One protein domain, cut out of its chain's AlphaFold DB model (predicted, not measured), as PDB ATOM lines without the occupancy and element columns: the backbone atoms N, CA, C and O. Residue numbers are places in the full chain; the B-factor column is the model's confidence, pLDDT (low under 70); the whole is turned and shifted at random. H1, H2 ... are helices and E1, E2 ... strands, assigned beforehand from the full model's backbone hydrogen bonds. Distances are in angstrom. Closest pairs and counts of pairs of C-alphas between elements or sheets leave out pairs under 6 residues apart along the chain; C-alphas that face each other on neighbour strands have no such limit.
ATOM      1  N   GLU A  18       2.671  20.343  15.997       91.88
ATOM      2  CA  GLU A  18       2.963  20.432  14.573       91.88
ATOM      3  C   GLU A  18       1.681  20.533  13.736       91.88
ATOM      4  O   GLU A  18       1.575  21.440  12.909       91.88
ATOM      5  N   GLU A  19       0.679  19.692  14.007       94.62
ATOM      6  CA  GLU A  19      -0.624  19.730  13.324       94.62
ATOM      7  C   GLU A  19      -1.401  21.017  13.629       94.62
ATOM      8  O   GLU A  19      -1.962  21.635  12.722       94.62
ATOM      9  N   ILE A  20      -1.363  21.488  14.880       95.44
ATOM     10  CA  ILE A  20      -1.959  22.775  15.271       95.44
ATOM     11  C   ILE A  20      -1.301  23.926  14.487       95.44
ATOM     12  O   ILE A  20      -1.977  24.843  14.007       95.44
ATOM     13  N   ILE A  21       0.026  23.891  14.333       95.62
ATOM     14  CA  ILE A  21       0.785  24.878  13.554       95.62
ATOM     15  C   ILE A  21       0.456  24.776  12.058       95.62
ATOM     16  O   ILE A  21       0.378  25.815  11.397       95.62
ATOM     17  N   ASP A  22       0.257  23.574  11.517       96.38
ATOM     18  CA  ASP A  22      -0.164  23.356  10.127       96.38
ATOM     19  C   ASP A  22      -1.551  23.945   9.866       96.38
ATOM     20  O   ASP A  22      -1.726  24.745   8.943       96.38
ATOM     21  N   SER A  23      -2.513  23.641  10.736       96.81
ATOM     22  CA  SER A  23      -3.868  24.191  10.680       96.81
ATOM     23  C   SER A  23      -3.860  25.726  10.771       96.81
ATOM     24  O   SER A  23      -4.462  26.424   9.945       96.81
ATOM     25  N   GLY A  24      -3.056  26.288  11.680       96.62
ATOM     26  CA  GLY A  24      -2.857  27.734  11.771       96.62
ATOM     27  C   GLY A  24      -2.151  28.351  10.556       96.62
ATOM     28  O   GLY A  24      -2.425  29.501  10.198       96.62
ATOM     29  N   TYR A  25      -1.272  27.609   9.878       96.31
ATOM     30  CA  TYR A  25      -0.615  28.072   8.655       96.31
ATOM     31  C   TYR A  25      -1.572  28.139   7.464       96.31
ATOM     32  O   TYR A  25      -1.492  29.075   6.665       96.31
ATOM     33  N   GLU A  26      -2.512  27.202   7.356       94.94
ATOM     34  CA  GLU A  26      -3.559  27.266   6.336       94.94
ATOM     35  C   GLU A  26      -4.480  28.472   6.555       94.94
ATOM     36  O   GLU A  26      -4.740  29.231   5.615       94.94
ATOM     37  N   ALA A  27      -4.872  28.743   7.804       93.25
ATOM     38  CA  ALA A  27      -5.600  29.964   8.152       93.25
ATOM     39  C   ALA A  27      -4.796  31.232   7.802       93.25
ATOM     40  O   ALA A  27      -5.327  32.164   7.191       93.25
ATOM     41  N   PHE A  28      -3.494  31.250   8.111       93.06
ATOM     42  CA  PHE A  28      -2.587  32.337   7.740       93.06
ATOM     43  C   PHE A  28      -2.542  32.547   6.219       93.06
ATOM     44  O   PHE A  28      -2.767  33.658   5.733       93.06
ATOM     45  N   LYS A  29      -2.311  31.497   5.427       91.69
ATOM     46  CA  LYS A  29      -2.307  31.599   3.961       91.69
ATOM     47  C   LYS A  29      -3.632  32.152   3.440       91.69
ATOM     48  O   LYS A  29      -3.624  33.076   2.629       91.69
ATOM     49  N   ASN A  30      -4.758  31.647   3.929       88.94
ATOM     50  CA  ASN A  30      -6.075  32.100   3.487       88.94
ATOM     51  C   ASN A  30      -6.355  33.566   3.854       88.94
ATOM     52  O   ASN A  30      -7.000  34.269   3.074       88.94
ATOM     53  N   GLY A  31      -5.838  34.045   4.988       86.19
ATOM     54  CA  GLY A  31      -5.976  35.435   5.425       86.19
ATOM     55  C   GLY A  31      -5.047  36.422   4.709       86.19
ATOM     56  O   GLY A  31      -5.458  37.540   4.414       86.19
ATOM     57  N   PHE A  32      -3.806  36.032   4.395       84.19
ATOM     58  CA  PHE A  32      -2.788  36.965   3.877       84.19
ATOM     59  C   PHE A  32      -2.438  36.782   2.395       84.19
ATOM     60  O   PHE A  32      -1.950  37.723   1.765       84.19
ATOM     61  N   MET A  33      -2.689  35.605   1.815       80.44
ATOM     62  CA  MET A  33      -2.351  35.295   0.417       80.44
ATOM     63  C   MET A  33      -3.554  35.336  -0.519       80.44
ATOM     64  O   MET A  33      -3.382  35.606  -1.712       80.44
ATOM     65  N   ASN A  34      -4.762  35.103  -0.006       84.44
ATOM     66  CA  ASN A  34      -5.967  35.232  -0.815       84.44
ATOM     67  C   ASN A  34      -6.158  36.706  -1.215       84.44
ATOM     68  O   ASN A  34      -6.189  37.597  -0.368       84.44
ATOM     69  N   LYS A  35      -6.272  36.976  -2.522       81.44
ATOM     70  CA  LYS A  35      -6.427  38.338  -3.056       81.44
ATOM     71  C   LYS A  35      -7.673  39.048  -2.531       81.44
ATOM     72  O   LYS A  35      -7.618  40.274  -2.421       81.44
ATOM     73  N   ASP A  36      -8.712  38.286  -2.209       83.69
ATOM     74  CA  ASP A  36     -10.004  38.795  -1.752       83.69
ATOM     75  C   ASP A  36      -9.985  39.137  -0.257       83.69
ATOM     76  O   ASP A  36     -10.662  40.068   0.167       83.69
ATOM     77  N   ASN A  37      -9.137  38.453   0.523       83.38
ATOM     78  CA  ASN A  37      -9.075  38.607   1.982       83.38
ATOM     79  C   ASN A  37      -7.861  39.405   2.471       83.38
ATOM     80  O   ASN A  37      -7.856  39.889   3.600       83.38
ATOM     81  N   ARG A  38      -6.804  39.520   1.656       86.06
ATOM     82  CA  ARG A  38      -5.536  40.101   2.112       86.06
ATOM     83  C   ARG A  38      -5.720  41.555   2.572       86.06
ATOM     84  O   ARG A  38      -6.236  42.381   1.806       86.06
ATOM     85  N   PRO A  39      -5.234  41.913   3.772       91.12
ATOM     86  CA  PRO A  39      -5.438  43.245   4.310       91.12
ATOM     87  C   PRO A  39      -4.691  44.299   3.488       91.12
ATOM     88  O   PRO A  39      -3.593  44.084   2.959       91.12
ATOM     89  N   ARG A  40      -5.291  45.485   3.408       95.00
ATOM     90  CA  ARG A  40      -4.682  46.693   2.844       95.00
ATOM     91  C   ARG A  40      -4.552  47.722   3.942       95.00
ATOM     92  O   ARG A  40      -5.475  47.880   4.728       95.00
ATOM     93  N   TYR A  41      -3.454  48.464   3.955       96.81
ATOM     94  CA  TYR A  41      -3.270  49.558   4.901       96.81
ATOM     95  C   TYR A  41      -3.408  50.897   4.176       96.81
ATOM     96  O   TYR A  41      -2.675  51.179   3.227       96.81
ATOM     97  N   LYS A  42      -4.407  51.690   4.578       95.44
ATOM     98  CA  LYS A  42      -4.837  52.947   3.944       95.44
ATOM     99  C   LYS A  42      -4.965  52.809   2.419       95.44
ATOM    100  O   LYS A  42      -4.401  53.581   1.648       95.44
ATOM    101  N   GLY A  43      -5.650  51.743   1.989       93.62
ATOM    102  CA  GLY A  43      -5.883  51.392   0.580       93.62
ATOM    103  C   GLY A  43      -4.684  50.774  -0.158       93.62
ATOM    104  O   GLY A  43      -4.853  50.214  -1.248       93.62
ATOM    105  N   LYS A  44      -3.482  50.806   0.427       95.12
ATOM    106  CA  LYS A  44      -2.247  50.319  -0.199       95.12
ATOM    107  C   LYS A  44      -2.010  48.842   0.095       95.12
ATOM    108  O   LYS A  44      -2.350  48.326   1.160       95.12
ATOM    109  N   PHE A  45      -1.404  48.165  -0.876       93.75
ATOM    110  CA  PHE A  45      -1.055  46.753  -0.777       93.75
ATOM    111  C   PHE A  45      -0.008  46.504   0.318       93.75
ATOM    112  O   PHE A  45       0.938  47.283   0.465       93.75
ATOM    113  N   ILE A  46      -0.171  45.393   1.038       95.06
ATOM    114  CA  ILE A  46       0.804  44.871   1.993       95.06
ATOM    115  C   ILE A  46       1.397  43.585   1.412       95.06
ATOM    116  O   ILE A  46       0.711  42.580   1.244       95.06
ATOM    117  N   PHE A  47       2.683  43.625   1.094       93.38
ATOM    118  CA  PHE A  47       3.468  42.483   0.670       93.38
ATOM    119  C   PHE A  47       3.898  41.652   1.879       93.38
ATOM    120  O   PHE A  47       4.596  42.146   2.767       93.38
ATOM    121  N   PHE A  48       3.534  40.373   1.868       92.12
ATOM    122  CA  PHE A  48       4.022  39.372   2.809       92.12
ATOM    123  C   PHE A  48       5.123  38.551   2.140       92.12
ATOM    124  O   PHE A  48       4.914  37.948   1.088       92.12
ATOM    125  N   ASN A  49       6.317  38.547   2.735       91.44
ATOM    126  CA  ASN A  49       7.428  37.752   2.225       91.44
ATOM    127  C   ASN A  49       7.205  36.271   2.561       91.44
ATOM    128  O   ASN A  49       7.343  35.870   3.716       91.44
ATOM    129  N   MET A  50       6.883  35.482   1.537       91.44
ATOM    130  CA  MET A  50       6.611  34.047   1.650       91.44
ATOM    131  C   MET A  50       7.837  33.161   1.416       91.44
ATOM    132  O   MET A  50       7.692  31.955   1.252       91.44
ATOM    133  N   ASN A  51       9.042  33.736   1.389       93.69
ATOM    134  CA  ASN A  51      10.254  32.948   1.238       93.69
ATOM    135  C   ASN A  51      10.394  31.958   2.407       93.69
ATOM    136  O   ASN A  51      10.296  32.331   3.580       93.69
ATOM    137  N   ASN A  52      10.626  30.699   2.069       94.81
ATOM    138  CA  ASN A  52      10.896  29.616   3.004       94.81
ATOM    139  C   ASN A  52      12.369  29.184   2.976       94.81
ATOM    140  O   ASN A  52      12.762  28.343   3.768       94.81
ATOM    141  N   ILE A  53      13.202  29.763   2.107       94.62
ATOM    142  CA  ILE A  53      14.645  29.518   2.097       94.62
ATOM    143  C   ILE A  53      15.329  30.560   2.980       94.62
ATOM    144  O   ILE A  53      15.290  31.763   2.697       94.62
ATOM    145  N   VAL A  54      15.990  30.096   4.037       91.00
ATOM    146  CA  VAL A  54      16.697  30.939   5.008       91.00
ATOM    147  C   VAL A  54      18.177  30.589   5.065       91.00
ATOM    148  O   VAL A  54      18.561  29.439   4.887       91.00
ATOM    149  N   ARG A  55      19.022  31.586   5.343       89.88
ATOM    150  CA  ARG A  55      20.442  31.358   5.642       89.88
ATOM    151  C   ARG A  55      20.618  31.232   7.149       89.88
ATOM    152  O   ARG A  55      20.368  32.200   7.866       89.88
ATOM    153  N   VAL A  56      21.065  30.070   7.610       86.12
ATOM    154  CA  VAL A  56      21.323  29.786   9.029       86.12
ATOM    155  C   VAL A  56      22.810  29.582   9.266       86.12
ATOM    156  O   VAL A  56      23.544  29.202   8.353       86.12
ATOM    157  N   LEU A  57      23.261  29.870  10.487       83.44
ATOM    158  CA  LEU A  57      24.650  29.656  10.876       83.44
ATOM    159  C   LEU A  57      24.954  28.153  10.859       83.44
ATOM    160  O   LEU A  57      24.279  27.378  11.535       83.44
ATOM    161  N   ASN A  58      25.984  27.762  10.119       82.00
ATOM    162  CA  ASN A  58      26.500  26.404  10.148       82.00
ATOM    163  C   ASN A  58      27.449  26.261  11.347       82.00
ATOM    164  O   ASN A  58      28.542  26.825  11.352       82.00
ATOM    165  N   LYS A  59      27.019  25.528  12.381       76.38
ATOM    166  CA  LYS A  59      27.813  25.315  13.605       76.38
ATOM    167  C   LYS A  59      29.030  24.411  13.386       76.38
ATOM    168  O   LYS A  59      29.923  24.415  14.224       76.38
ATOM    169  N   GLU A  60      29.065  23.677  12.279       81.00
ATOM    170  CA  GLU A  60      30.148  22.760  11.906       81.00
ATOM    171  C   GLU A  60      31.109  23.390  10.884       81.00
ATOM    172  O   GLU A  60      32.034  22.734  10.410       81.00
ATOM    173  N   ALA A  61      30.906  24.664  10.528       82.75
ATOM    174  CA  ALA A  61      31.757  25.359   9.573       82.75
ATOM    175  C   ALA A  61      33.199  25.470  10.087       82.75
ATOM    176  O   ALA A  61      33.454  26.053  11.141       82.75
ATOM    177  N   VAL A  62      34.144  24.957   9.298       79.25
ATOM    178  CA  VAL A  62      35.586  25.043   9.580       79.25
ATOM    179  C   VAL A  62      36.194  26.327   8.995       79.25
ATOM    180  O   VAL A  62      37.164  26.853   9.534       79.25
ATOM    181  N   GLY A  63      35.608  26.868   7.919       80.19
ATOM    182  CA  GLY A  63      36.074  28.071   7.220       80.19
ATOM    183  C   GLY A  63      35.046  29.207   7.177       80.19
ATOM    184  O   GLY A  63      33.856  29.011   7.423       80.19
ATOM    185  N   GLU A  64      35.505  30.420   6.837       76.38
ATOM    186  CA  GLU A  64      34.640  31.604   6.716       76.38
ATOM    187  C   GLU A  64      33.570  31.469   5.617       76.38
ATOM    188  O   GLU A  64      32.484  32.045   5.761       76.38
ATOM    189  N   ASP A  65      33.861  30.719   4.556       78.81
ATOM    190  CA  ASP A  65      32.984  30.555   3.392       78.81
ATOM    191  C   ASP A  65      31.784  29.637   3.681       78.81
ATOM    192  O   ASP A  65      30.688  29.867   3.167       78.81
ATOM    193  N   ASP A  66      31.940  28.688   4.610       80.75
ATOM    194  CA  ASP A  66      30.907  27.712   4.984       80.75
ATOM    195  C   ASP A  66      30.065  28.144   6.188       80.75
ATOM    196  O   ASP A  66      29.195  27.400   6.644       80.75
ATOM    197  N   ARG A  67      30.290  29.362   6.708       83.56
ATOM    198  CA  ARG A  67      29.629  29.881   7.923       83.56
ATOM    199  C   ARG A  67      28.108  29.889   7.848       83.56
ATOM    200  O   ARG A  67      27.456  29.915   8.890       83.56
ATOM    201  N   PHE A  68      27.532  29.893   6.648       85.56
ATOM    202  CA  PHE A  68      26.087  29.901   6.464       85.56
ATOM    203  C   PHE A  68      25.648  28.872   5.438       85.56
ATOM    204  O   PHE A  68      26.081  28.926   4.290       85.56
ATOM    205  N   THR A  69      24.683  28.042   5.819       87.75
ATOM    206  CA  THR A  69      23.993  27.138   4.899       87.75
ATOM    207  C   THR A  69      22.579  27.638   4.613       87.75
ATOM    208  O   THR A  69      21.987  28.360   5.424       87.75
ATOM    209  N   SER A  70      22.054  27.305   3.434       90.56
ATOM    210  CA  SER A  70      20.663  27.593   3.085       90.56
ATOM    211  C   SER A  70      19.797  26.407   3.484       90.56
ATOM    212  O   SER A  70      20.037  25.292   3.034       90.56
ATOM    213  N   VAL A  71      18.787  26.655   4.310       90.31
ATOM    214  CA  VAL A  71      17.809  25.652   4.737       90.31
ATOM    215  C   VAL A  71      16.461  26.023   4.144       90.31
ATOM    216  O   VAL A  71      16.052  27.185   4.195       90.31
ATOM    217  N   GLN A  72      15.786  25.035   3.565       94.69
ATOM    218  CA  GLN A  72      14.407  25.167   3.126       94.69
ATOM    219  C   GLN A  72      13.482  24.772   4.273       94.69
ATOM    220  O   GLN A  72      13.549  23.652   4.766       94.69
ATOM    221  N   LEU A  73      12.625  25.704   4.669       95.00
ATOM    222  CA  LEU A  73      11.607  25.513   5.686       95.00
ATOM    223  C   LEU A  73      10.321  24.939   5.069       95.00
ATOM    224  O   LEU A  73       9.985  25.227   3.912       95.00
ATOM    225  N   SER A  74       9.551  24.203   5.865       95.31
ATOM    226  CA  SER A  74       8.226  23.692   5.492       95.31
ATOM    227  C   SER A  74       7.192  24.812   5.312       95.31
ATOM    228  O   SER A  74       6.266  24.689   4.510       95.31
ATOM    229  N   LYS A  75       7.376  25.942   6.007       95.44
ATOM    230  CA  LYS A  75       6.518  27.141   5.962       95.44
ATOM    231  C   LYS A  75       7.361  28.392   5.744       95.44
ATOM    232  O   LYS A  75       8.578  28.371   5.918       95.44
ATOM    233  N   CYS A  76       6.743  29.507   5.355       94.56
ATOM    234  CA  CYS A  76       7.506  30.740   5.155       94.56
ATOM    235  C   CYS A  76       8.137  31.251   6.464       94.56
ATOM    236  O   CYS A  76       7.538  31.168   7.538       94.56
ATOM    237  N   GLU A  77       9.333  31.845   6.375       94.38
ATOM    238  CA  GLU A  77      10.055  32.363   7.551       94.38
ATOM    239  C   GLU A  77       9.216  33.380   8.323       94.38
ATOM    240  O   GLU A  77       9.218  33.391   9.553       94.38
ATOM    241  N   ARG A  78       8.440  34.200   7.603       94.38
ATOM    242  CA  ARG A  78       7.608  35.229   8.219       94.38
ATOM    243  C   ARG A  78       6.522  34.636   9.112       94.38
ATOM    244  O   ARG A  78       6.221  35.241  10.135       94.38
ATOM    245  N   PHE A  79       5.965  33.477   8.755       96.25
ATOM    246  CA  PHE A  79       5.007  32.774   9.602       96.25
ATOM    247  C   PHE A  79       5.683  32.287  10.886       96.25
ATOM    248  O   PHE A  79       5.236  32.633  11.978       96.25
ATOM    249  N   TYR A  80       6.829  31.610  10.774       95.75
ATOM    250  CA  TYR A  80       7.609  31.210  11.947       95.75
ATOM    251  C   TYR A  80       7.984  32.390  12.837       95.75
ATOM    252  O   TYR A  80       7.890  32.302  14.058       95.75
ATOM    253  N   HIS A  81       8.359  33.521  12.245       94.38
ATOM    254  CA  HIS A  81       8.693  34.735  12.973       94.38
ATOM    255  C   HIS A  81       7.535  35.250  13.845       94.38
ATOM    256  O   HIS A  81       7.772  35.620  14.994       94.38
ATOM    257  N   ILE A  82       6.300  35.271  13.328       95.56
ATOM    258  CA  ILE A  82       5.144  35.814  14.064       95.56
ATOM    259  C   ILE A  82       4.594  34.853  15.122       95.56
ATOM    260  O   ILE A  82       4.085  35.317  16.137       95.56
ATOM    261  N   ILE A  83       4.715  33.534  14.930       95.38
ATOM    262  CA  ILE A  83       4.191  32.534  15.882       95.38
ATOM    263  C   ILE A  83       5.219  32.080  16.918       95.38
ATOM    264  O   ILE A  83       4.950  31.179  17.708       95.38
ATOM    265  N   SER A  84       6.409  32.674  16.907       93.69
ATOM    266  CA  SER A  84       7.502  32.295  17.792       93.69
ATOM    267  C   SER A  84       7.969  33.441  18.655       93.69
ATOM    268  O   SER A  84       7.645  34.606  18.439       93.69
ATOM    269  N   ILE A  85       8.788  33.076  19.620       88.50
ATOM    270  CA  ILE A  85       9.467  33.949  20.549       88.50
ATOM    271  C   ILE A  85      10.974  33.864  20.284       88.50
ATOM    272  O   ILE A  85      11.485  32.801  19.927       88.50
ATOM    273  N   ASP A  86      11.697  34.971  20.477       82.06
ATOM    274  CA  ASP A  86      13.161  34.948  20.535       82.06
ATOM    275  C   ASP A  86      13.701  35.064  21.975       82.06
ATOM    276  O   ASP A  86      13.025  35.541  22.891       82.06
ATOM    277  N   LYS A  87      14.954  34.624  22.171       65.25
ATOM    278  CA  LYS A  87      15.639  34.527  23.476       65.25
ATOM    279  C   LYS A  87      15.674  35.842  24.276       65.25
ATOM    280  O   LYS A  87      15.924  35.815  25.478       65.25
ATOM    281  N   LYS A  88      15.491  37.005  23.640       63.56
ATOM    282  CA  LYS A  88      15.620  38.319  24.299       63.56
ATOM    283  C   LYS A  88      14.296  38.838  24.852       63.56
ATOM    284  O   LYS A  88      14.292  39.814  25.615       63.56
ATOM    285  N   GLU A  89      13.183  38.224  24.465       61.09
ATOM    286  CA  GLU A  89      11.874  38.807  24.711       61.09
ATOM    287  C   GLU A  89      11.287  38.428  26.082       61.09
ATOM    288  O   GLU A  89      10.652  39.294  26.680       61.09
ATOM    289  N   TYR A  90      11.563  37.254  26.672       63.50
ATOM    290  CA  TYR A  90      10.823  36.798  27.868       63.50
ATOM    291  C   TYR A  90      11.694  36.148  28.934       63.50
ATOM    292  O   TYR A  90      12.128  35.017  28.789       63.50
ATOM    293  N   SER A  91      11.922  36.866  30.034       60.78
ATOM    294  CA  SER A  91      12.625  36.325  31.204       60.78
ATOM    295  C   SER A  91      11.815  36.371  32.502       60.78
ATOM    296  O   SER A  91      12.300  35.886  33.516       60.78
ATOM    297  N   GLN A  92      10.624  36.992  32.518       62.75
ATOM    298  CA  GLN A  92       9.930  37.299  33.784       62.75
ATOM    299  C   GLN A  92       8.396  37.212  33.764       62.75
ATOM    300  O   GLN A  92       7.800  37.163  34.834       62.75
ATOM    301  N   VAL A  93       7.730  37.232  32.600       71.62
ATOM    302  CA  VAL A  93       6.255  37.236  32.534       71.62
ATOM    303  C   VAL A  93       5.774  36.404  31.352       71.62
ATOM    304  O   VAL A  93       6.115  36.716  30.210       71.62
ATOM    305  N   PHE A  94       4.936  35.404  31.630       81.12
ATOM    306  CA  PHE A  94       4.239  34.617  30.617       81.12
ATOM    307  C   PHE A  94       2.870  35.244  30.325       81.12
ATOM    308  O   PHE A  94       2.019  35.289  31.214       81.12
ATOM    309  N   PRO A  95       2.619  35.730  29.096       82.62
ATOM    310  CA  PRO A  95       1.338  36.353  28.758       82.62
ATOM    311  C   PRO A  95       0.196  35.332  28.754       82.62
ATOM    312  O   PRO A  95      -0.964  35.702  28.894       82.62
ATOM    313  N   CYS A  96       0.542  34.055  28.596       88.12
ATOM    314  CA  CYS A  96      -0.377  32.941  28.515       88.12
ATOM    315  C   CYS A  96      -0.763  32.353  29.874       88.12
ATOM    316  O   CYS A  96      -1.614  31.480  29.887       88.12
ATOM    317  N   TYR A  97      -0.193  32.807  31.000       85.75
ATOM    318  CA  TYR A  97      -0.327  32.132  32.305       85.75
ATOM    319  C   TYR A  97      -1.774  31.764  32.700       85.75
ATOM    320  O   TYR A  97      -1.999  30.716  33.287       85.75
ATOM    321  N   ASN A  98      -2.758  32.597  32.336       84.81
ATOM    322  CA  ASN A  98      -4.186  32.366  32.602       84.81
ATOM    323  C   ASN A  98      -4.975  31.972  31.340       84.81
ATOM    324  O   ASN A  98      -6.120  32.387  31.160       84.81
ATOM    325  N   THR A  99      -4.341  31.262  30.413       86.62
ATOM    326  CA  THR A  99      -4.930  30.846  29.136       86.62
ATOM    327  C   THR A  99      -4.603  29.372  28.877       86.62
ATOM    328  O   THR A  99      -3.527  28.942  29.303       86.62
ATOM    329  N   PRO A 100      -5.471  28.605  28.188       86.81
ATOM    330  CA  PRO A 100      -5.247  27.175  27.937       86.81
ATOM    331  C   PRO A 100      -3.877  26.855  27.320       86.81
ATOM    332  O   PRO A 100      -3.283  25.824  27.608       86.81
ATOM    333  N   GLU A 101      -3.328  27.780  26.529       89.12
ATOM    334  CA  GLU A 101      -2.010  27.673  25.898       89.12
ATOM    335  C   GLU A 101      -0.858  27.466  26.887       89.12
ATOM    336  O   GLU A 101       0.204  26.997  26.484       89.12
ATOM    337  N   TYR A 102      -1.014  27.876  28.149       88.38
ATOM    338  CA  TYR A 102       0.012  27.694  29.175       88.38
ATOM    339  C   TYR A 102       0.066  26.259  29.691       88.38
ATOM    340  O   TYR A 102       1.159  25.744  29.904       88.38
ATOM    341  N   GLU A 103      -1.084  25.601  29.833       86.25
ATOM    342  CA  GLU A 103      -1.173  24.232  30.355       86.25
ATOM    343  C   GLU A 103      -0.511  23.215  29.417       86.25
ATOM    344  O   GLU A 103       0.035  22.214  29.872       86.25
ATOM    345  N   THR A 104      -0.499  23.499  28.113       85.38
ATOM    346  CA  THR A 104       0.093  22.638  27.078       85.38
ATOM    347  C   THR A 104       1.494  23.088  26.641       85.38
ATOM    348  O   THR A 104       2.033  22.577  25.660       85.38
ATOM    349  N   CYS A 105       2.085  24.096  27.295       88.50
ATOM    350  CA  CYS A 105       3.363  24.676  26.879       88.50
ATOM    351  C   CYS A 105       4.554  23.914  27.472       88.50
ATOM    352  O   CYS A 105       4.985  24.183  28.588       88.50
ATOM    353  N   GLU A 106       5.153  23.023  26.687       87.75
ATOM    354  CA  GLU A 106       6.314  22.235  27.133       87.75
ATOM    355  C   GLU A 106       7.649  22.998  27.034       87.75
ATOM    356  O   GLU A 106       8.655  22.617  27.634       87.75
ATOM    357  N   VAL A 107       7.673  24.083  26.256       87.38
ATOM    358  CA  VAL A 107       8.897  24.826  25.925       87.38
ATOM    359  C   VAL A 107       9.145  26.042  26.808       87.38
ATOM    360  O   VAL A 107      10.254  26.561  26.801       87.38
ATOM    361  N   GLU A 108       8.143  26.519  27.552       87.62
ATOM    362  CA  GLU A 108       8.265  27.604  28.545       87.62
ATOM    363  C   GLU A 108       8.963  28.879  28.024       87.62
ATOM    364  O   GLU A 108       9.635  29.599  28.757       87.62
ATOM    365  N   CYS A 109       8.794  29.188  26.733       87.44
ATOM    366  CA  CYS A 109       9.493  30.284  26.044       87.44
ATOM    367  C   CYS A 109      11.035  30.159  26.037       87.44
ATOM    368  O   CYS A 109      11.736  31.136  25.763       87.44
ATOM    369  N   GLU A 110      11.579  28.969  26.286       87.44
ATOM    370  CA  GLU A 110      13.010  28.698  26.287       87.44
ATOM    371  C   GLU A 110      13.477  28.196  24.920       87.44
ATOM    372  O   GLU A 110      13.166  27.087  24.489       87.44
ATOM    373  N   THR A 111      14.324  28.969  24.238       85.00
ATOM    374  CA  THR A 111      14.832  28.588  22.905       85.00
ATOM    375  C   THR A 111      15.696  27.327  22.903       85.00
ATOM    376  O   THR A 111      15.997  26.807  21.837       85.00
ATOM    377  N   VAL A 112      16.150  26.855  24.069       86.44
ATOM    378  CA  VAL A 112      16.872  25.576  24.192       86.44
ATOM    379  C   VAL A 112      15.935  24.368  24.129       86.44
ATOM    380  O   VAL A 112      16.395  23.282  23.796       86.44
ATOM    381  N   LYS A 113      14.641  24.564  24.412       89.44
ATOM    382  CA  LYS A 113      13.587  23.544  24.322       89.44
ATOM    383  C   LYS A 113      12.872  23.549  22.964       89.44
ATOM    384  O   LYS A 113      11.989  22.727  22.749       89.44
ATOM    385  N   ALA A 114      13.242  24.469  22.069       89.62
ATOM    386  CA  ALA A 114      12.631  24.619  20.754       89.62
ATOM    387  C   ALA A 114      12.752  23.350  19.906       89.62
ATOM    388  O   ALA A 114      13.804  22.703  19.884       89.62
ATOM    389  N   ARG A 115      11.690  23.038  19.161       85.50
ATOM    390  CA  ARG A 115      11.608  21.833  18.328       85.50
ATOM    391  C   ARG A 115      11.700  22.158  16.841       85.50
ATOM    392  O   ARG A 115      11.382  23.262  16.398       85.50
ATOM    393  N   GLY A 116      12.163  21.176  16.065       88.88
ATOM    394  CA  GLY A 116      12.186  21.226  14.601       88.88
ATOM    395  C   GLY A 116      12.772  22.520  14.027       88.88
ATOM    396  O   GLY A 116      13.868  22.954  14.385       88.88
ATOM    397  N   GLU A 117      12.019  23.153  13.126       92.19
ATOM    398  CA  GLU A 117      12.467  24.330  12.378       92.19
ATOM    399  C   GLU A 117      12.665  25.583  13.249       92.19
ATOM    400  O   GLU A 117      13.484  26.442  12.911       92.19
ATOM    401  N   PHE A 118      12.004  25.677  14.408       92.19
ATOM    402  CA  PHE A 118      12.210  26.789  15.341       92.19
ATOM    403  C   PHE A 118      13.634  26.802  15.906       92.19
ATOM    404  O   PHE A 118      14.242  27.873  16.018       92.19
ATOM    405  N   ALA A 119      14.205  25.622  16.171       88.19
ATOM    406  CA  ALA A 119      15.573  25.491  16.661       88.19
ATOM    407  C   ALA A 119      16.594  26.048  15.653       88.19
ATOM    408  O   ALA A 119      17.494  26.804  16.035       88.19
ATOM    409  N   TYR A 120      16.423  25.762  14.354       85.50
ATOM    410  CA  TYR A 120      17.273  26.317  13.287       85.50
ATOM    411  C   TYR A 120      17.195  27.844  13.220       85.50
ATOM    412  O   TYR A 120      18.187  28.518  12.940       85.50
ATOM    413  N   LEU A 121      16.024  28.397  13.528       88.56
ATOM    414  CA  LEU A 121      15.768  29.832  13.525       88.56
ATOM    415  C   LEU A 121      16.147  30.526  14.844       88.56
ATOM    416  O   LEU A 121      15.953  31.737  14.960       88.56
ATOM    417  N   SER A 122      16.706  29.795  15.822       87.50
ATOM    418  CA  SER A 122      17.002  30.305  17.174       87.50
ATOM    419  C   SER A 122      15.781  30.953  17.839       87.50
ATOM    420  O   SER A 122      15.867  32.012  18.470       87.50
ATOM    421  N   ARG A 123      14.628  30.317  17.647       90.50
ATOM    422  CA  ARG A 123      13.300  30.736  18.091       90.50
ATOM    423  C   ARG A 123      12.634  29.585  18.824       90.50
ATOM    424  O   ARG A 123      13.127  28.469  18.773       90.50
ATOM    425  N   VAL A 124      11.524  29.862  19.489       92.00
ATOM    426  CA  VAL A 124      10.689  28.846  20.133       92.00
ATOM    427  C   VAL A 124       9.229  29.077  19.776       92.00
ATOM    428  O   VAL A 124       8.770  30.221  19.748       92.00
ATOM    429  N   GLU A 125       8.526  28.005  19.448       93.44
ATOM    430  CA  GLU A 125       7.101  27.982  19.148       93.44
ATOM    431  C   GLU A 125       6.260  28.583  20.285       93.44
ATOM    432  O   GLU A 125       6.589  28.470  21.466       93.44
ATOM    433  N   CYS A 126       5.169  29.271  19.937       93.75
ATOM    434  CA  CYS A 126       4.296  29.909  20.917       93.75
ATOM    435  C   CYS A 126       2.828  29.875  20.472       93.75
ATOM    436  O   CYS A 126       2.376  30.729  19.701       93.75
ATOM    437  N   LEU A 127       2.053  28.937  21.030       94.38
ATOM    438  CA  LEU A 127       0.614  28.805  20.755       94.38
ATOM    439  C   LEU A 127      -0.167  30.084  21.085       94.38
ATOM    440  O   LEU A 127      -1.059  30.483  20.344       94.38
ATOM    441  N   TYR A 128       0.243  30.811  22.127       93.75
ATOM    442  CA  TYR A 128      -0.359  32.098  22.474       93.75
ATOM    443  C   TYR A 128      -0.255  33.130  21.337       93.75
ATOM    444  O   TYR A 128      -1.199  33.892  21.099       93.75
ATOM    445  N   ARG A 129       0.878  33.169  20.618       94.50
ATOM    446  CA  ARG A 129       1.033  34.021  19.428       94.50
ATOM    447  C   ARG A 129       0.255  33.449  18.245       94.50
ATOM    448  O   ARG A 129      -0.459  34.208  17.590       94.50
ATOM    449  N   LEU A 130       0.345  32.136  18.020       96.31
ATOM    450  CA  LEU A 130      -0.356  31.433  16.945       96.31
ATOM    451  C   LEU A 130      -1.867  31.713  16.970       96.31
ATOM    452  O   LEU A 130      -2.423  32.188  15.983       96.31
ATOM    453  N   TYR A 131      -2.527  31.529  18.112       96.12
ATOM    454  CA  TYR A 131      -3.979  31.708  18.242       96.12
ATOM    455  C   TYR A 131      -4.450  33.159  18.093       96.12
ATOM    456  O   TYR A 131      -5.649  33.433  18.074       96.12
ATOM    457  N   ARG A 132      -3.519  34.109  17.957       95.75
ATOM    458  CA  ARG A 132      -3.775  35.545  17.794       95.75
ATOM    459  C   ARG A 132      -3.253  36.096  16.464       95.75
ATOM    460  O   ARG A 132      -3.222  37.313  16.297       95.75
ATOM    461  N   ILE A 133      -2.844  35.254  15.510       95.62
ATOM    462  CA  ILE A 133      -2.375  35.727  14.190       95.62
ATOM    463  C   ILE A 133      -3.488  36.375  13.356       95.62
ATOM    464  O   ILE A 133      -3.208  37.278  12.572       95.62
ATOM    465  N   HIS A 134      -4.748  35.966  13.537       95.38
ATOM    466  CA  HIS A 134      -5.893  36.550  12.825       95.38
ATOM    467  C   HIS A 134      -6.063  38.046  13.149       95.38
ATOM    468  O   HIS A 134      -6.451  38.832  12.285       95.38
ATOM    469  N   ARG A 135      -5.661  38.466  14.361       96.69
ATOM    470  CA  ARG A 135      -5.748  39.855  14.836       96.69
ATOM    471  C   ARG A 135      -4.908  40.835  14.019       96.69
ATOM    472  O   ARG A 135      -5.140  42.034  14.095       96.69
ATOM    473  N   ILE A 136      -3.942  40.364  13.226       96.81
ATOM    474  CA  ILE A 136      -3.170  41.236  12.329       96.81
ATOM    475  C   ILE A 136      -4.111  41.948  11.350       96.81
ATOM    476  O   ILE A 136      -3.993  43.161  11.179       96.81
ATOM    477  N   SER A 137      -5.048  41.218  10.733       95.75
ATOM    478  CA  SER A 137      -6.016  41.800   9.798       95.75
ATOM    479  C   SER A 137      -6.962  42.762  10.514       95.75
ATOM    480  O   SER A 137      -7.117  43.893  10.066       95.75
ATOM    481  N   GLU A 138      -7.478  42.376  11.684       97.12
ATOM    482  CA  GLU A 138      -8.377  43.210  12.496       97.12
ATOM    483  C   GLU A 138      -7.726  44.539  12.906       97.12
ATOM    484  O   GLU A 138      -8.326  45.604  12.780       97.12
ATOM    485  N   VAL A 139      -6.465  44.510  13.351       98.31
ATOM    486  CA  VAL A 139      -5.725  45.726  13.721       98.31
ATOM    487  C   VAL A 139      -5.522  46.639  12.510       98.31
ATOM    488  O   VAL A 139      -5.632  47.859  12.639       98.31
ATOM    489  N   ILE A 140      -5.254  46.079  11.327       98.00
ATOM    490  CA  ILE A 140      -5.126  46.862  10.092       98.00
ATOM    491  C   ILE A 140      -6.478  47.469   9.685       98.00
ATOM    492  O   ILE A 140      -6.524  48.631   9.279       98.00
ATOM    493  N   GLU A 141      -7.574  46.724   9.813       97.19
ATOM    494  CA  GLU A 141      -8.932  47.200   9.522       97.19
ATOM    495  C   GLU A 141      -9.346  48.344  10.449       97.19
ATOM    496  O   GLU A 141      -9.764  49.400   9.969       97.19
ATOM    497  N   LEU A 142      -9.130  48.191  11.759       98.38
ATOM    498  CA  LEU A 142      -9.364  49.247  12.749       98.38
ATOM    499  C   LEU A 142      -8.507  50.487  12.462       98.38
ATOM    500  O   LEU A 142      -8.974  51.620  12.574       98.38
ATOM    501  N   ALA A 143      -7.262  50.295  12.026       98.44
ATOM    502  CA  ALA A 143      -6.391  51.400  11.644       98.44
ATOM    503  C   ALA A 143      -6.852  52.122  10.374       98.44
ATOM    504  O   ALA A 143      -6.659  53.334  10.246       98.44
ATOM    505  N   ASN A 144      -7.478  51.415   9.432       97.94
ATOM    506  CA  ASN A 144      -8.014  52.027   8.221       97.94
ATOM    507  C   ASN A 144      -9.149  53.000   8.527       97.94
ATOM    508  O   ASN A 144      -9.190  54.054   7.891       97.94
ATOM    509  N   ILE A 145      -9.987  52.681   9.515       97.38
ATOM    510  CA  ILE A 145     -11.115  53.515   9.955       97.38
ATOM    511  C   ILE A 145     -10.759  54.509  11.070       97.38
ATOM    512  O   ILE A 145     -11.653  55.148  11.613       97.38
ATOM    513  N   ASP A 146      -9.469  54.639  11.407       96.75
ATOM    514  CA  ASP A 146      -8.967  55.540  12.454       96.75
ATOM    515  C   ASP A 146      -9.661  55.332  13.811       96.75
ATOM    516  O   ASP A 146     -10.054  56.283  14.486       96.75
ATOM    517  N   ASP A 147      -9.802  54.062  14.206       98.06
ATOM    518  CA  ASP A 147     -10.384  53.677  15.490       98.06
ATOM    519  C   ASP A 147      -9.680  54.365  16.674       98.06
ATOM    520  O   ASP A 147      -8.453  54.472  16.716       98.06
ATOM    521  N   GLU A 148     -10.449  54.794  17.675       96.94
ATOM    522  CA  GLU A 148      -9.933  55.529  18.839       96.94
ATOM    523  C   GLU A 148      -8.913  54.738  19.677       96.94
ATOM    524  O   GLU A 148      -8.113  55.328  20.406       96.94
ATOM    525  N   HIS A 149      -8.922  53.406  19.575       97.81
ATOM    526  CA  HIS A 149      -7.986  52.525  20.270       97.81
ATOM    527  C   HIS A 149      -6.727  52.222  19.452       97.81
ATOM    528  O   HIS A 149      -5.890  51.430  19.896       97.81
ATOM    529  N   ILE A 150      -6.581  52.830  18.271       98.31
ATOM    530  CA  ILE A 150      -5.427  52.670  17.396       98.31
ATOM    531  C   ILE A 150      -4.466  53.860  17.534       98.31
ATOM    532  O   ILE A 150      -4.780  55.007  17.218       98.31
ATOM    533  N   GLU A 151      -3.227  53.565  17.919       98.44
ATOM    534  CA  GLU A 151      -2.092  54.480  17.812       98.44
ATOM    535  C   GLU A 151      -1.262  54.121  16.571       98.44
ATOM    536  O   GLU A 151      -0.873  52.967  16.379       98.44
ATOM    537  N   GLN A 152      -0.968  55.113  15.724       97.88
ATOM    538  CA  GLN A 152      -0.165  54.942  14.510       97.88
ATOM    539  C   GLN A 152       0.979  55.952  14.479       97.88
ATOM    540  O   GLN A 152       0.758  57.150  14.667       97.88
ATOM    541  N   TRP A 153       2.204  55.489  14.233       97.94
ATOM    542  CA  TRP A 153       3.356  56.372  14.050       97.94
ATOM    543  C   TRP A 153       4.355  55.832  13.040       97.94
ATOM    544  O   TRP A 153       4.374  54.646  12.709       97.94
ATOM    545  N   VAL A 154       5.204  56.740  12.557       96.81
ATOM    546  CA  VAL A 154       6.296  56.425  11.637       96.81
ATOM    547  C   VAL A 154       7.634  56.679  12.316       96.81
ATOM    548  O   VAL A 154       7.865  57.751  12.888       96.81
ATOM    549  N   GLU A 155       8.530  55.705  12.206       95.50
ATOM    550  CA  GLU A 155       9.937  55.839  12.573       95.50
ATOM    551  C   GLU A 155      10.805  55.745  11.319       95.50
ATOM    552  O   GLU A 155      10.610  54.865  10.477       95.50
ATOM    553  N   GLU A 156      11.758  56.669  11.196       93.62
ATOM    554  CA  GLU A 156      12.804  56.597  10.181       93.62
ATOM    555  C   GLU A 156      14.047  55.954  10.790       93.62
ATOM    556  O   GLU A 156      14.577  56.427  11.793       93.62
ATOM    557  N   GLU A 157      14.529  54.890  10.164       91.06
ATOM    558  CA  GLU A 157      15.752  54.190  10.546       91.06
ATOM    559  C   GLU A 157      16.665  54.021   9.329       91.06
ATOM    560  O   GLU A 157      16.231  54.134   8.180       91.06
ATOM    561  N   LEU A 158      17.947  53.760   9.571       89.06
ATOM    562  CA  LEU A 158      18.893  53.417   8.515       89.06
ATOM    563  C   LEU A 158      18.988  51.897   8.397       89.06
ATOM    564  O   LEU A 158      19.189  51.204   9.395       89.06
ATOM    565  N   ASP A 159      18.869  51.368   7.180       84.50
ATOM    566  CA  ASP A 159      19.163  49.957   6.939       84.50
ATOM    567  C   ASP A 159      20.678  49.669   6.979       84.50
ATOM    568  O   ASP A 159      21.515  50.565   7.114       84.50
ATOM    569  N   LYS A 160      21.059  48.393   6.814       80.38
ATOM    570  CA  LYS A 160      22.471  47.962   6.775       80.38
ATOM    571  C   LYS A 160      23.300  48.663   5.686       80.38
ATOM    572  O   LYS A 160      24.523  48.677   5.772       80.38
ATOM    573  N   ARG A 161      22.650  49.221   4.661       86.31
ATOM    574  CA  ARG A 161      23.260  49.956   3.545       86.31
ATOM    575  C   ARG A 161      23.151  51.477   3.727       86.31
ATOM    576  O   ARG A 161      23.441  52.211   2.791       86.31
ATOM    577  N   ARG A 162      22.763  51.947   4.920       86.06
ATOM    578  CA  ARG A 162      22.559  53.361   5.277       86.06
ATOM    579  C   ARG A 162      21.462  54.066   4.474       86.06
ATOM    580  O   ARG A 162      21.442  55.292   4.409       86.06
ATOM    581  N   ASN A 163      20.516  53.320   3.908       87.19
ATOM    582  CA  ASN A 163      19.342  53.917   3.283       87.19
ATOM    583  C   ASN A 163      18.284  54.216   4.340       87.19
ATOM    584  O   ASN A 163      18.042  53.397   5.229       87.19
ATOM    585  N   LYS A 164      17.606  55.358   4.200       89.94
ATOM    586  CA  LYS A 164      16.444  55.683   5.028       89.94
ATOM    587  C   LYS A 164      15.308  54.705   4.749       89.94
ATOM    588  O   LYS A 164      14.886  54.520   3.609       89.94
ATOM    589  N   VAL A 165      14.792  54.122   5.815       92.81
ATOM    590  CA  VAL A 165      13.657  53.213   5.827       92.81
ATOM    591  C   VAL A 165      12.605  53.785   6.756       92.81
ATOM    592  O   VAL A 165      12.913  54.178   7.875       92.81
ATOM    593  N   LYS A 166      11.354  53.796   6.297       95.81
ATOM    594  CA  LYS A 166      10.205  54.179   7.117       95.81
ATOM    595  C   LYS A 166       9.499  52.929   7.611       95.81
ATOM    596  O   LYS A 166       9.005  52.144   6.798       95.81
ATOM    597  N   LYS A 167       9.443  52.753   8.926       97.56
ATOM    598  CA  LYS A 167       8.592  51.756   9.576       97.56
ATOM    599  C   LYS A 167       7.322  52.423  10.070       97.56
ATOM    600  O   LYS A 167       7.391  53.453  10.733       97.56
ATOM    601  N   VAL A 168       6.183  51.829   9.745       98.12
ATOM    602  CA  VAL A 168       4.877  52.210  10.273       98.12
ATOM    603  C   VAL A 168       4.518  51.230  11.374       98.12
ATOM    604  O   VAL A 168       4.500  50.021  11.148       98.12
ATOM    605  N   TYR A 169       4.230  51.761  12.549       98.62
ATOM    606  CA  TYR A 169       3.754  51.005  13.693       98.62
ATOM    607  C   TYR A 169       2.265  51.274  13.851       98.62
ATOM    608  O   TYR A 169       1.843  52.430  13.833       98.62
ATOM    609  N   ILE A 170       1.487  50.206  13.988       98.75
ATOM    610  CA  ILE A 170       0.037  50.235  14.158       98.75
ATOM    611  C   ILE A 170      -0.263  49.440  15.420       98.75
ATOM    612  O   ILE A 170      -0.051  48.227  15.456       98.75
ATOM    613  N   ARG A 171      -0.701  50.121  16.474       98.56
ATOM    614  CA  ARG A 171      -0.908  49.515  17.786       98.56
ATOM    615  C   ARG A 171      -2.354  49.662  18.215       98.56
ATOM    616  O   ARG A 171      -2.834  50.780  18.344       98.56
ATOM    617  N   TYR A 172      -3.003  48.543  18.496       98.56
ATOM    618  CA  TYR A 172      -4.289  48.519  19.179       98.56
ATOM    619  C   TYR A 172      -4.077  48.444  20.690       98.56
ATOM    620  O   TYR A 172      -3.218  47.691  21.153       98.56
ATOM    621  N   THR A 173      -4.841  49.201  21.476       97.31
ATOM    622  CA  THR A 173      -4.829  49.094  22.940       97.31
ATOM    623  C   THR A 173      -6.223  49.292  23.527       97.31
ATOM    624  O   THR A 173      -6.773  50.391  23.492       97.31
ATOM    625  N   TYR A 174      -6.760  48.240  24.147       95.69
ATOM    626  CA  TYR A 174      -8.015  48.278  24.892       95.69
ATOM    627  C   TYR A 174      -7.990  47.304  26.074       95.69
ATOM    628  O   TYR A 174      -7.881  46.092  25.901       95.69
ATOM    629  N   GLY A 175      -8.127  47.818  27.300       89.69
ATOM    630  CA  GLY A 175      -8.052  46.987  28.503       89.69
ATOM    631  C   GLY A 175      -6.739  46.195  28.560       89.69
ATOM    632  O   GLY A 175      -5.659  46.784  28.635       89.69
ATOM    633  N   ASN A 176      -6.840  44.863  28.513       86.81
ATOM    634  CA  ASN A 176      -5.684  43.959  28.488       86.81
ATOM    635  C   ASN A 176      -5.210  43.598  27.072       86.81
ATOM    636  O   ASN A 176      -4.095  43.091  26.933       86.81
ATOM    637  N   ASP A 177      -6.012  43.869  26.039       92.44
ATOM    638  CA  ASP A 177      -5.617  43.645  24.654       92.44
ATOM    639  C   ASP A 177      -4.686  44.763  24.193       92.44
ATOM    640  O   ASP A 177      -5.024  45.947  24.198       92.44
ATOM    641  N   ASP A 178      -3.484  44.368  23.797       95.50
ATOM    642  CA  ASP A 178      -2.446  45.252  23.295       95.50
ATOM    643  C   ASP A 178      -1.707  44.484  22.204       95.50
ATOM    644  O   ASP A 178      -1.128  43.424  22.462       95.50
ATOM    645  N   TYR A 179      -1.821  44.951  20.967       97.69
ATOM    646  CA  TYR A 179      -1.352  44.226  19.793       97.69
ATOM    647  C   TYR A 179      -0.698  45.193  18.823       97.69
ATOM    648  O   TYR A 179      -1.246  46.258  18.531       97.69
ATOM    649  N   LEU A 180       0.479  44.825  18.333       98.12
ATOM    650  CA  LEU A 180       1.291  45.663  17.465       98.12
ATOM    651  C   LEU A 180       1.456  44.994  16.108       98.12
ATOM    652  O   LEU A 180       1.804  43.819  16.037       98.12
ATOM    653  N   VAL A 181       1.272  45.768  15.044       98.50
ATOM    654  CA  VAL A 181       1.630  45.421  13.668       98.50
ATOM    655  C   VAL A 181       2.688  46.410  13.189       98.50
ATOM    656  O   VAL A 181       2.545  47.621  13.363       98.50
ATOM    657  N   ILE A 182       3.762  45.901  12.584       98.38
ATOM    658  CA  ILE A 182       4.846  46.714  12.029       98.38
ATOM    659  C   ILE A 182       4.947  46.459  10.530       98.38
ATOM    660  O   ILE A 182       5.164  45.332  10.073       98.38
ATOM    661  N   LEU A 183       4.850  47.540   9.768       98.19
ATOM    662  CA  LEU A 183       5.007  47.567   8.322       98.19
ATOM    663  C   LEU A 183       6.235  48.396   7.946       98.19
ATOM    664  O   LEU A 183       6.646  49.297   8.673       98.19
ATOM    665  N   LYS A 184       6.805  48.133   6.777       97.19
ATOM    666  CA  LYS A 184       7.875  48.934   6.180       97.19
ATOM    667  C   LYS A 184       7.391  49.543   4.877       97.19
ATOM    668  O   LYS A 184       6.965  48.823   3.982       97.19
ATOM    669  N   GLU A 185       7.488  50.859   4.747       95.81
ATOM    670  CA  GLU A 185       7.167  51.541   3.497       95.81
ATOM    671  C   GLU A 185       8.183  51.165   2.411       95.81
ATOM    672  O   GLU A 185       9.400  51.164   2.630       95.81
ATOM    673  N   LYS A 186       7.675  50.857   1.220       94.19
ATOM    674  CA  LYS A 186       8.449  50.608   0.008       94.19
ATOM    675  C   LYS A 186       7.875  51.443  -1.125       94.19
ATOM    676  O   LYS A 186       6.676  51.704  -1.182       94.19
ATOM    677  N   LYS A 187       8.745  51.828  -2.053       91.06
ATOM    678  CA  LYS A 187       8.360  52.505  -3.289       91.06
ATOM    679  C   LYS A 187       8.587  51.567  -4.462       91.06
ATOM    680  O   LYS A 187       9.636  50.929  -4.544       91.06
ATOM    681  N   GLN A 188       7.601  51.470  -5.340       87.62
ATOM    682  CA  GLN A 188       7.753  50.853  -6.650       87.62
ATOM    683  C   GLN A 188       8.542  51.782  -7.585       87.62
ATOM    684  O   GLN A 188       8.796  52.945  -7.266       87.62
ATOM    685  N   ARG A 189       8.948  51.256  -8.747       87.62
ATOM    686  CA  ARG A 189       9.711  52.015  -9.755       87.62
ATOM    687  C   ARG A 189       8.929  53.207 -10.317       87.62
ATOM    688  O   ARG A 189       9.540  54.203 -10.675       87.62
ATOM    689  N   ASP A 190       7.606  53.099 -10.362       88.00
ATOM    690  CA  ASP A 190       6.671  54.135 -10.816       88.00
ATOM    691  C   ASP A 190       6.355  55.193  -9.735       88.00
ATOM    692  O   ASP A 190       5.577  56.112  -9.971       88.00
ATOM    693  N   GLY A 191       6.951  55.076  -8.541       86.88
ATOM    694  CA  GLY A 191       6.720  55.976  -7.411       86.88
ATOM    695  C   GLY A 191       5.572  55.564  -6.485       86.88
ATOM    696  O   GLY A 191       5.448  56.146  -5.402       86.88
ATOM    697  N   ASN A 192       4.784  54.540  -6.830       91.12
ATOM    698  CA  ASN A 192       3.687  54.071  -5.987       91.12
ATOM    699  C   ASN A 192       4.196  53.446  -4.686       91.12
ATOM    700  O   ASN A 192       5.152  52.666  -4.660       91.12
ATOM    701  N   VAL A 193       3.530  53.774  -3.580       93.31
ATOM    702  CA  VAL A 193       3.880  53.264  -2.251       93.31
ATOM    703  C   VAL A 193       3.116  51.977  -1.958       93.31
ATOM    704  O   VAL A 193       1.892  51.931  -2.077       93.31
ATOM    705  N   PHE A 194       3.834  50.960  -1.493       95.12
ATOM    706  CA  PHE A 194       3.275  49.756  -0.884       95.12
ATOM    707  C   PHE A 194       3.981  49.480   0.443       95.12
ATOM    708  O   PHE A 194       4.998  50.099   0.762       95.12
ATOM    709  N   TYR A 195       3.448  48.551   1.223       96.81
ATOM    710  CA  TYR A 195       4.034  48.163   2.497       96.81
ATOM    711  C   TYR A 195       4.595  46.750   2.422       96.81
ATOM    712  O   TYR A 195       4.014  45.887   1.785       96.81
ATOM    713  N   GLU A 196       5.723  46.500   3.072       95.75
ATOM    714  CA  GLU A 196       6.245  45.165   3.361       95.75
ATOM    715  C   GLU A 196       5.910  44.836   4.817       95.75
ATOM    716  O   GLU A 196       6.230  45.615   5.717       95.75
ATOM    717  N   PHE A 197       5.255  43.703   5.060       96.50
ATOM    718  CA  PHE A 197       4.973  43.243   6.413       96.50
ATOM    719  C   PHE A 197       6.268  42.809   7.110       96.50
ATOM    720  O   PHE A 197       7.019  41.982   6.586       96.50
ATOM    721  N   ILE A 198       6.522  43.363   8.299       95.81
ATOM    722  CA  ILE A 198       7.710  43.048   9.099       95.81
ATOM    723  C   ILE A 198       7.358  42.041  10.188       95.81
ATOM    724  O   ILE A 198       7.940  40.961  10.241       95.81
ATOM    725  N   THR A 199       6.431  42.385  11.074       96.31
ATOM    726  CA  THR A 199       6.066  41.525  12.202       96.31
ATOM    727  C   THR A 199       4.757  41.979  12.825       96.31
ATOM    728  O   THR A 199       4.305  43.101  12.585       96.31
ATOM    729  N   ALA A 200       4.176  41.112  13.642       96.69
ATOM    730  CA  ALA A 200       3.067  41.454  14.502       96.69
ATOM    731  C   ALA A 200       3.020  40.532  15.718       96.69
ATOM    732  O   ALA A 200       3.368  39.355  15.611       96.69
ATOM    733  N   PHE A 201       2.621  41.069  16.869       95.19
ATOM    734  CA  PHE A 201       2.562  40.307  18.113       95.19
ATOM    735  C   PHE A 201       1.749  41.026  19.206       95.19
ATOM    736  O   PHE A 201       1.675  42.260  19.224       95.19
ATOM    737  N   PRO A 202       1.197  40.273  20.177       94.12
ATOM    738  CA  PRO A 202       0.677  40.839  21.417       94.12
ATOM    739  C   PRO A 202       1.791  41.500  22.242       94.12
ATOM    740  O   PRO A 202       2.833  40.892  22.498       94.12
ATOM    741  N   VAL A 203       1.564  42.721  22.722       92.44
ATOM    742  CA  VAL A 203       2.495  43.445  23.594       92.44
ATOM    743  C   VAL A 203       2.070  43.271  25.045       92.44
ATOM    744  O   VAL A 203       0.999  43.698  25.458       92.44
ATOM    745  N   PHE A 204       2.933  42.697  25.874       87.31
ATOM    746  CA  PHE A 204       2.591  42.443  27.280       87.31
ATOM    747  C   PHE A 204       3.652  42.902  28.272       87.31
ATOM    748  O   PHE A 204       3.310  43.293  29.386       87.31
ATOM    749  N   LEU A 205       4.925  42.955  27.874       86.75
ATOM    750  CA  LEU A 205       5.978  43.465  28.746       86.75
ATOM    751  C   LEU A 205       5.751  44.946  29.046       86.75
ATOM    752  O   LEU A 205       5.718  45.772  28.131       86.75
ATOM    753  N   LYS A 206       5.691  45.299  30.334       87.75
ATOM    754  CA  LYS A 206       5.522  46.687  30.793       87.75
ATOM    755  C   LYS A 206       6.538  47.638  30.149       87.75
ATOM    756  O   LYS A 206       6.162  48.728  29.724       87.75
ATOM    757  N   ARG A 207       7.798  47.198  30.013       89.69
ATOM    758  CA  ARG A 207       8.870  47.969  29.359       89.69
ATOM    759  C   ARG A 207       8.543  48.291  27.893       89.69
ATOM    760  O   ARG A 207       8.653  49.444  27.497       89.69
ATOM    761  N   ASN A 208       8.050  47.313  27.127       90.75
ATOM    762  CA  ASN A 208       7.691  47.500  25.718       90.75
ATOM    763  C   ASN A 208       6.456  48.402  25.605       90.75
ATOM    764  O   ASN A 208       6.435  49.327  24.799       90.75
ATOM    765  N   LYS A 209       5.449  48.198  26.470       93.38
ATOM    766  CA  LYS A 209       4.252  49.056  26.507       93.38
ATOM    767  C   LYS A 209       4.604  50.526  26.733       93.38
ATOM    768  O   LYS A 209       3.998  51.393  26.099       93.38
ATOM    769  N   GLN A 210       5.551  50.787  27.637       94.44
ATOM    770  CA  GLN A 210       6.059  52.125  27.925       94.44
ATOM    771  C   GLN A 210       6.849  52.684  26.737       94.44
ATOM    772  O   GLN A 210       6.536  53.775  26.272       94.44
ATOM    773  N   GLN A 211       7.782  51.904  26.184       95.69
ATOM    774  CA  GLN A 211       8.580  52.290  25.019       95.69
ATOM    775  C   GLN A 211       7.707  52.726  23.835       95.69
ATOM    776  O   GLN A 211       7.923  53.800  23.279       95.69
ATOM    777  N   TYR A 212       6.691  51.938  23.468       96.81
ATOM    778  CA  TYR A 212       5.805  52.279  22.350       96.81
ATOM    779  C   TYR A 212       4.928  53.501  22.640       96.81
ATOM    780  O   TYR A 212       4.707  54.328  21.759       96.81
ATOM    781  N   ARG A 213       4.474  53.661  23.889       96.62
ATOM    782  CA  ARG A 213       3.714  54.847  24.309       96.62
ATOM    783  C   ARG A 213       4.554  56.116  24.175       96.62
ATOM    784  O   ARG A 213       4.056  57.136  23.699       96.62
ATOM    785  N   ASP A 214       5.810  56.062  24.601       97.25
ATOM    786  CA  ASP A 214       6.718  57.204  24.516       97.25
ATOM    787  C   ASP A 214       7.093  57.504  23.062       97.25
ATOM    788  O   ASP A 214       7.020  58.663  22.653       97.25
ATOM    789  N   ALA A 215       7.355  56.479  22.245       97.25
ATOM    790  CA  ALA A 215       7.596  56.633  20.809       97.25
ATOM    791  C   ALA A 215       6.423  57.327  20.091       97.25
ATOM    792  O   ALA A 215       6.629  58.296  19.353       97.25
ATOM    793  N   TYR A 216       5.183  56.907  20.365       97.44
ATOM    794  CA  TYR A 216       3.990  57.544  19.802       97.44
ATOM    795  C   TYR A 216       3.811  58.992  20.285       97.44
ATOM    796  O   TYR A 216       3.490  59.888  19.497       97.44
ATOM    797  N   ARG A 217       4.053  59.270  21.574       96.62
ATOM    798  CA  ARG A 217       4.004  60.639  22.121       96.62
ATOM    799  C   ARG A 217       5.029  61.553  21.459       96.62
ATOM    800  O   ARG A 217       4.675  62.672  21.091       96.62
ATOM    801  N   GLU A 218       6.260  61.086  21.285       96.19
ATOM    802  CA  GLU A 218       7.306  61.841  20.593       96.19
ATOM    803  C   GLU A 218       6.950  62.074  19.124       96.19
ATOM    804  O   GLU A 218       7.063  63.197  18.634       96.19
ATOM    805  N   TYR A 219       6.411  61.067  18.431       96.31
ATOM    806  CA  TYR A 219       5.885  61.243  17.077       96.31
ATOM    807  C   TYR A 219       4.811  62.341  17.015       96.31
ATOM    808  O   TYR A 219       4.923  63.254  16.194       96.31
ATOM    809  N   LYS A 220       3.832  62.328  17.931       95.06
ATOM    810  CA  LYS A 220       2.794  63.369  18.016       95.06
ATOM    811  C   LYS A 220       3.362  64.768  18.251       95.06
ATOM    812  O   LYS A 220       2.824  65.731  17.711       95.06
ATOM    813  N   LYS A 221       4.429  64.904  19.044       94.12
ATOM    814  CA  LYS A 221       5.111  66.194  19.245       94.12
ATOM    815  C   LYS A 221       5.785  66.684  17.962       94.12
ATOM    816  O   LYS A 221       5.766  67.882  17.709       94.12
ATOM    817  N   ARG A 222       6.363  65.781  17.159       91.50
ATOM    818  CA  ARG A 222       7.035  66.133  15.895       91.50
ATOM    819  C   ARG A 222       6.070  66.615  14.815       91.50
ATOM    820  O   ARG A 222       6.427  67.534  14.103       91.50
ATOM    821  N   ILE A 223       4.882  66.016  14.699       89.81
ATOM    822  CA  ILE A 223       3.900  66.382  13.656       89.81
ATOM    823  C   ILE A 223       3.053  67.617  13.999       89.81
ATOM    824  O   ILE A 223       2.358  68.134  13.134       89.81
ATOM    825  N   LYS A 224       3.044  68.045  15.269       77.69
ATOM    826  CA  LYS A 224       2.357  69.269  15.721       77.69
ATOM    827  C   LYS A 224       3.231  70.525  15.621       77.69
ATOM    828  O   LYS A 224       2.722  71.614  15.870       77.69
ATOM    829  N   LYS A 225       4.525  70.357  15.349       53.47
ATOM    830  CA  LYS A 225       5.448  71.441  15.001       53.47
ATOM    831  C   LYS A 225       5.399  71.671  13.501       53.47
ATOM    832  O   LYS A 225       5.530  72.849  13.119       53.47
TER     833      LYS A 225
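This is residues 18 to 225 of the 225 residues of an uncharacterized protein of Romboutsia sp. CE17 (UniProt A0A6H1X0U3). A strongly twisted sheet of five strands, with H6 across one face and H7 across the other, makes one lobe; a looser lobe of the short helices H2 to H5 and the strand pairs E2-E3 and E4-E5 packs on it where H2 meets E9, with H1 beside this place. Helices on both faces of the sheet make three layers, H2 and H7 on one face and H6 on the other. The printed part has 208 residues, in the order H1 E1 E2 E3 H2 E4 H3 H4 E5 H5 H6 E6 E7 E8 E9 H7, and its class is mixed, helices and strands. The large sheet runs E1 E9 E8 E7 E6 and is mixed. The whole is compact, with a radius of gyration of the C-alphas of 18.2 A and spans of 54 by 46 by 35 A.

H1, residues 18 to 32, is close to but not clearly touching H2, residues 77 to 83; their closest C-alphas, of Tyr 25 and Phe 79, are 7.4 A apart. E1, residues 44 to 47, is an edge strand parallel to E9, residues 193 to 202, with N 47 and O 195 2.7 A apart. E2, residues 53 to 57, and E3, residues 68 to 72, form an antiparallel hairpin, with N 54 and O 71 2.9 A apart. H2 is on the large sheet; its closest C-alphas to E9 are those of Ile 82 and Ala 200, 6.0 A. H2 touches H5, residues 127 to 130, at Ile 83 and Leu 130, whose C-alphas are 4.8 A apart. E4, residues 84 to 86, is antiparallel to E5, residues 123 to 125, with N 85 and O 124 2.9 A apart. H3, residues 100 to 103, is close to but not clearly touching H5, the closest C-alphas, of Glu 101 and Tyr 128, being 5.8 A apart. H4, residues 116 to 120, comes closest to E5 at the C-alphas of Phe 118 and Val 124, 5.4 A. H6, residues 135 to 144, is on the large sheet at a height of 8.5 A, across the strands. E6, residues 150 to 158, E7, residues 164 to 174, E8, residues 177 to 187, and E9 form a meander, each strand the antiparallel neighbour of the one before; N 151 and O 171, N 168 and O 183, and N 184 and O 196 are each 2.8 A apart. H7, residues 206 to 223, is on the sheet at a height of 8.4 A, across the strands; its closest C-alphas to E6 are those of Tyr 216 and Trp 153, 5.9 A. Every O i to N i+4 pair is within hydrogen-bond range in H1, H2, H6 and H7; H4 has 0 of 1, with 2 of 2 O i to N i+3 pairs, and H3 and H5 are too short for an O i to N i+4 pair.

H1 begins at C-alpha 18 (2.963, 20.432, 14.573) and is 20.5 A long. E7 and E8 measure 32.4 A and 32.5 A, and E9, 26.9 A, bends by 53 degrees at residue 198. H7, 26.2 A, ends at C-alpha 223 (3.900, 66.382, 13.656).

The C-alphas farthest apart, of Val 62 and Lys 224, are 55.7 A apart. The printed part has no cut; the links H1 to E1, E4 to H3 and H3 to H4 are long. Mean pLDDT of the printed part is 90.6, and residues 87 to 92 and 225 are under 70.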